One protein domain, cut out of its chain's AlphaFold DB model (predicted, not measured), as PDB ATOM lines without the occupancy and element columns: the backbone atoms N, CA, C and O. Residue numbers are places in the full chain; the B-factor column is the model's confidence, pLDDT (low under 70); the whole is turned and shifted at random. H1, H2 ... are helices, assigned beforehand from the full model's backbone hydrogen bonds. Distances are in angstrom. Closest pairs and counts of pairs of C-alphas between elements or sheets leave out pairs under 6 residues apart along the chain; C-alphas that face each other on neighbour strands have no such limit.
ATOM      1  N   SER A 936      74.821  85.247 128.827       90.06
ATOM      2  CA  SER A 936      75.515  86.153 129.748       90.06
ATOM      3  C   SER A 936      74.935  87.582 129.725       90.06
ATOM      4  O   SER A 936      74.366  88.012 128.711       90.06
ATOM      5  N   PRO A 937      75.164  88.408 130.768       88.50
ATOM      6  CA  PRO A 937      74.719  89.805 130.789       88.50
ATOM      7  C   PRO A 937      75.261  90.623 129.608       88.50
ATOM      8  O   PRO A 937      74.614  91.555 129.127       88.50
ATOM      9  N   MET A 938      76.454  90.282 129.105       87.00
ATOM     10  CA  MET A 938      77.062  90.976 127.970       87.00
ATOM     11  C   MET A 938      76.374  90.625 126.645       87.00
ATOM     12  O   MET A 938      76.118  91.519 125.836       87.00
ATOM     13  N   GLU A 939      76.039  89.354 126.428       86.75
ATOM     14  CA  GLU A 939      75.303  88.905 125.243       86.75
ATOM     15  C   GLU A 939      73.852  89.394 125.277       86.75
ATOM     16  O   GLU A 939      73.357  89.891 124.263       86.75
ATOM     17  N   PHE A 940      73.208  89.391 126.450       88.62
ATOM     18  CA  PHE A 940      71.883  89.982 126.645       88.62
ATOM     19  C   PHE A 940      71.865  91.466 126.251       88.62
ATOM     20  O   PHE A 940      71.073  91.859 125.395       88.62
ATOM     21  N   ARG A 941      72.802  92.285 126.760       87.69
ATOM     22  CA  ARG A 941      72.954  93.699 126.348       87.69
ATOM     23  C   ARG A 941      73.119  93.861 124.837       87.69
ATOM     24  O   ARG A 941      72.539  94.776 124.252       87.69
ATOM     25  N   GLN A 942      73.925  93.012 124.197       87.19
ATOM     26  CA  GLN A 942      74.123  93.067 122.747       87.19
ATOM     27  C   GLN A 942      72.853  92.691 121.981       87.19
ATOM     28  O   GLN A 942      72.541  93.328 120.979       87.19
ATOM     29  N   ASN A 943      72.115  91.682 122.436       86.00
ATOM     30  CA  ASN A 943      70.917  91.195 121.760       86.00
ATOM     31  C   ASN A 943      69.723  92.144 121.967       86.00
ATOM     32  O   ASN A 943      69.058  92.481 120.992       86.00
ATOM     33  N   VAL A 944      69.540  92.709 123.166       84.81
ATOM     34  CA  VAL A 944      68.572  93.793 123.429       84.81
ATOM     35  C   VAL A 944      68.841  95.012 122.536       84.81
ATOM     36  O   VAL A 944      67.908  95.567 121.960       84.81
ATOM     37  N   ARG A 945      70.111  95.394 122.329       83.81
ATOM     38  CA  ARG A 945      70.473  96.455 121.369       83.81
ATOM     39  C   ARG A 945      70.154  96.081 119.918       83.81
ATOM     40  O   ARG A 945      69.634  96.920 119.199       83.81
ATOM     41  N   LYS A 946      70.421  94.845 119.481       85.56
ATOM     42  CA  LYS A 946      70.086  94.385 118.112       85.56
ATOM     43  C   LYS A 946      68.572  94.366 117.841       85.56
ATOM     44  O   LYS A 946      68.180  94.502 116.689       85.56
ATOM     45  N   LEU A 947      67.747  94.174 118.874       79.75
ATOM     46  CA  LEU A 947      66.285  94.066 118.765       79.75
ATOM     47  C   LEU A 947      65.544  95.412 118.814       79.75
ATOM     48  O   LEU A 947      64.412  95.496 118.345       79.75
ATOM     49  N   LEU A 948      66.146  96.454 119.392       78.94
ATOM     50  CA  LEU A 948      65.516  97.772 119.527       78.94
ATOM     51  C   LEU A 948      65.934  98.711 118.377       78.94
ATOM     52  O   LEU A 948      67.069  98.614 117.909       78.94
ATOM     53  N   PRO A 949      65.069  99.644 117.923       79.81
ATOM     54  CA  PRO A 949      65.426 100.609 116.882       79.81
ATOM     55  C   PRO A 949      66.623 101.482 117.274       79.81
ATOM     56  O   PRO A 949      66.747 101.893 118.430       79.81
ATOM     57  N   THR A 950      67.468 101.832 116.299       71.69
ATOM     58  CA  THR A 950      68.694 102.630 116.498       71.69
ATOM     59  C   THR A 950      68.459 103.985 117.163       71.69
ATOM     60  O   THR A 950      69.327 104.471 117.881       71.69
ATOM     61  N   GLU A 951      67.275 104.576 117.001       66.12
ATOM     62  CA  GLU A 951      66.896 105.832 117.661       66.12
ATOM     63  C   GLU A 951      66.793 105.692 119.192       66.12
ATOM     64  O   GLU A 951      67.149 106.614 119.923       66.12
ATOM     65  N   LEU A 952      66.401 104.516 119.707       60.78
ATOM     66  CA  LEU A 952      66.364 104.253 121.151       60.78
ATOM     67  C   LEU A 952      67.742 103.889 121.730       60.78
ATOM     68  O   LEU A 952      67.922 103.970 122.947       60.78
ATOM     69  N   HIS A 953      68.735 103.529 120.904       65.00
ATOM     70  CA  HIS A 953      70.072 103.129 121.383       65.00
ATOM     71  C   HIS A 953      70.783 104.243 122.156       65.00
ATOM     72  O   HIS A 953      71.555 103.951 123.065       65.00
ATOM     73  N   ALA A 954      70.501 105.506 121.824       61.06
ATOM     74  CA  ALA A 954      71.028 106.670 122.533       61.06
ATOM     75  C   ALA A 954      70.334 106.934 123.888       61.06
ATOM     76  O   ALA A 954      70.906 107.603 124.748       61.06
ATOM     77  N   GLY A 955      69.111 106.425 124.084       59.88
ATOM     78  CA  GLY A 955      68.329 106.601 125.314       59.88
ATOM     79  C   GLY A 955      68.511 105.479 126.343       59.88
ATOM     80  O   GLY A 955      68.497 105.752 127.544       59.88
ATOM     81  N   LEU A 956      68.702 104.240 125.877       69.19
ATOM     82  CA  LEU A 956      68.845 103.033 126.700       69.19
ATOM     83  C   LEU A 956      70.108 103.075 127.568       69.19
ATOM     84  O   LEU A 956      71.225 102.890 127.074       69.19
ATOM     85  N   VAL A 957      69.949 103.255 128.881       81.38
ATOM     86  CA  VAL A 957      71.095 103.218 129.794       81.38
ATOM     87  C   VAL A 957      71.433 101.773 130.144       81.38
ATOM     88  O   VAL A 957      70.560 100.949 130.398       81.38
ATOM     89  N   ILE A 958      72.730 101.458 130.175       84.88
ATOM     90  CA  ILE A 958      73.230 100.093 130.410       84.88
ATOM     91  C   ILE A 958      72.666  99.517 131.719       84.88
ATOM     92  O   ILE A 958      72.217  98.378 131.730       84.88
ATOM     93  N   SER A 959      72.560 100.335 132.771       84.75
ATOM     94  CA  SER A 959      71.968  99.950 134.058       84.75
ATOM     95  C   SER A 959      70.480  99.587 134.002       84.75
ATOM     96  O   SER A 959      70.002  98.906 134.898       84.75
ATOM     97  N   GLU A 960      69.728 100.051 133.001       86.19
ATOM     98  CA  GLU A 960      68.306  99.712 132.821       86.19
ATOM     99  C   GLU A 960      68.170  98.343 132.139       86.19
ATOM    100  O   GLU A 960      67.312  97.547 132.513       86.19
ATOM    101  N   VAL A 961      69.086  98.021 131.217       87.56
ATOM    102  CA  VAL A 961      69.210  96.678 130.623       87.56
ATOM    103  C   VAL A 961      69.761  95.670 131.640       87.56
ATOM    104  O   VAL A 961      69.311  94.529 131.666       87.56
ATOM    105  N   ASP A 962      70.673  96.092 132.518       88.56
ATOM    106  CA  ASP A 962      71.171  95.276 133.635       88.56
ATOM    107  C   ASP A 962      70.106  95.063 134.714       88.56
ATOM    108  O   ASP A 962      69.991  93.970 135.257       88.56
ATOM    109  N   ALA A 963      69.312  96.091 135.033       87.81
ATOM    110  CA  ALA A 963      68.179  95.942 135.940       87.81
ATOM    111  C   ALA A 963      67.179  94.929 135.380       87.81
ATOM    112  O   ALA A 963      66.793  94.029 136.111       87.81
ATOM    113  N   LEU A 964      66.847  95.011 134.083       88.12
ATOM    114  CA  LEU A 964      66.019  94.007 133.414       88.12
ATOM    115  C   LEU A 964      66.649  92.610 133.483       88.12
ATOM    116  O   LEU A 964      65.946  91.677 133.834       88.12
ATOM    117  N   PHE A 965      67.950  92.453 133.214       90.31
ATOM    118  CA  PHE A 965      68.631  91.157 133.340       90.31
ATOM    119  C   PHE A 965      68.441  90.552 134.742       90.31
ATOM    120  O   PHE A 965      67.949  89.437 134.863       90.31
ATOM    121  N   ASN A 966      68.724  91.322 135.798       90.25
ATOM    122  CA  ASN A 966      68.578  90.889 137.196       90.25
ATOM    123  C   ASN A 966      67.112  90.664 137.645       90.25
ATOM    124  O   ASN A 966      66.884  90.087 138.707       90.25
ATOM    125  N   ASP A 967      66.130  91.167 136.889       87.69
ATOM    126  CA  ASP A 967      64.685  90.964 137.106       87.69
ATOM    127  C   ASP A 967      64.146  89.724 136.355       87.69
ATOM    128  O   ASP A 967      62.987  89.335 136.549       87.69
ATOM    129  N   LEU A 968      64.967  89.142 135.470       87.81
ATOM    130  CA  LEU A 968      64.684  87.940 134.682       87.81
ATOM    131  C   LEU A 968      65.515  86.724 135.126       87.81
ATOM    132  O   LEU A 968      65.022  85.612 134.983       87.81
ATOM    133  N   ASP A 969      66.714  86.956 135.668       90.38
ATOM    134  CA  ASP A 969      67.581  85.989 136.357       90.38
ATOM    135  C   ASP A 969      66.976  85.706 137.747       90.38
ATOM    136  O   ASP A 969      67.126  86.477 138.705       90.38
ATOM    137  N   LEU A 970      66.160  84.652 137.822       86.50
ATOM    138  CA  LEU A 970      65.348  84.315 138.991       86.50
ATOM    139  C   LEU A 970      66.130  83.483 140.010       86.50
ATOM    140  O   LEU A 970      65.873  83.612 141.214       86.50
ATOM    141  N   ASP A 971      67.054  82.639 139.547       88.19
ATOM    142  CA  ASP A 971      67.890  81.794 140.405       88.19
ATOM    143  C   ASP A 971      69.164  82.504 140.907       88.19
ATOM    144  O   ASP A 971      69.668  82.163 141.983       88.19
ATOM    145  N   LYS A 972      69.586  83.576 140.220       88.50
ATOM    146  CA  LYS A 972      70.774  84.405 140.490       88.50
ATOM    147  C   LYS A 972      72.088  83.697 140.191       88.50
ATOM    148  O   LYS A 972      73.106  83.977 140.832       88.50
ATOM    149  N   SER A 973      72.064  82.811 139.200       88.62
ATOM    150  CA  SER A 973      73.244  82.215 138.570       88.62
ATOM    151  C   SER A 973      74.137  83.259 137.888       88.62
ATOM    152  O   SER A 973      75.352  83.062 137.806       88.62
ATOM    153  N   GLY A 974      73.574  84.392 137.448       88.88
ATOM    154  CA  GLY A 974      74.275  85.408 136.661       88.88
ATOM    155  C   GLY A 974      74.260  85.139 135.153       88.88
ATOM    156  O   GLY A 974      74.955  85.839 134.409       88.88
ATOM    157  N   ALA A 975      73.478  84.159 134.703       89.94
ATOM    158  CA  ALA A 975      73.180  83.851 133.309       89.94
ATOM    159  C   ALA A 975      71.657  83.670 133.146       89.94
ATOM    160  O   ALA A 975      70.964  83.447 134.127       89.94
ATOM    161  N   LEU A 976      71.124  83.796 131.927       89.06
ATOM    162  CA  LEU A 976      69.699  83.552 131.658       89.06
ATOM    163  C   LEU A 976      69.490  82.232 130.920       89.06
ATOM    164  O   LEU A 976      70.061  82.039 129.840       89.06
ATOM    165  N   ASP A 977      68.619  81.374 131.453       90.00
ATOM    166  CA  ASP A 977      68.259  80.094 130.834       90.00
ATOM    167  C   ASP A 977      67.074  80.214 129.839       90.00
ATOM    168  O   ASP A 977      66.333  81.203 129.776       90.00
TER     169      ASP A 977
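Overview. This is residues 936 to 977 of the 1273 residues of an uncharacterized protein of Chrysochromulina tobinii (UniProt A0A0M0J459). Two helices of equal residue count, H1 and H3, cross about perpendicular to each other, and the chain turns from one to the other through the short helix H2, which sits out at one end of the long axis. At the other end, the tail after H3, residues 969 to 977, folds back in a loop, and its last C-alpha is 9.5 A from the first printed one. The printed part has 42 residues with three named helices, in the order H1, H2, H3, and no named strand; its class is all helix. It is only just compact, close to loose, with a radius of gyration of the C-alphas of 10.6 A, and it spans 33 by 15 by 12 A.

Along the chain. The printed part begins at Ser 936, one residue before the first helix. H1 holds residues 937 to 947, from C-alpha 937 at (74.719, 89.805, 130.789) to C-alpha 947, and is 15.3 A long from first to last C-alpha. H2 follows with residues 950 to 953, 4 residues and 5.1 A from first to last C-alpha. H3 holds residues 958 to 968, is 15.5 A long, and ends with C-alpha 968 at (64.684, 87.940, 134.682). After it, residues 969 to 977 hold no named element, and the printed part ends with C-alpha 977 at (68.259, 80.094, 130.834).

Arrangement. H1 and H3 touch, with 7 pairs of C-alphas within 8 A. Their closest C-alphas are those of Arg 941 and Val 961, 6.4 A apart. Their lines are about perpendicular, at 75 degrees, and their centres are 10.8 A apart. H2 touches no helix. It is close to H1 but not clearly touching it, with 1 pair of C-alphas within 8 A, those of Arg 945 and His 953, 6.7 A apart. H2 and H3 are apart, though they follow each other in the chain. In H1 and H3 every O i to N i+4 pair is within hydrogen-bond range; H2 is too short for such a pair, and its 1 pair of O i and N i+3 is within range.

Size, cuts and confidence. The outline of the C-alphas is a rod, and the two farthest apart are those of Glu 951, in H2, and Asp 971, after H3, at 33.1 A. The printed part has no cut. The links from H1 to H2, 2 residues, and from H2 to H3, 4 residues, are both tight. The mean pLDDT of the printed part is 83.2. The model's confidence is low, under 70, at residues 951 to 956, of which 951 to 953 belong to H2.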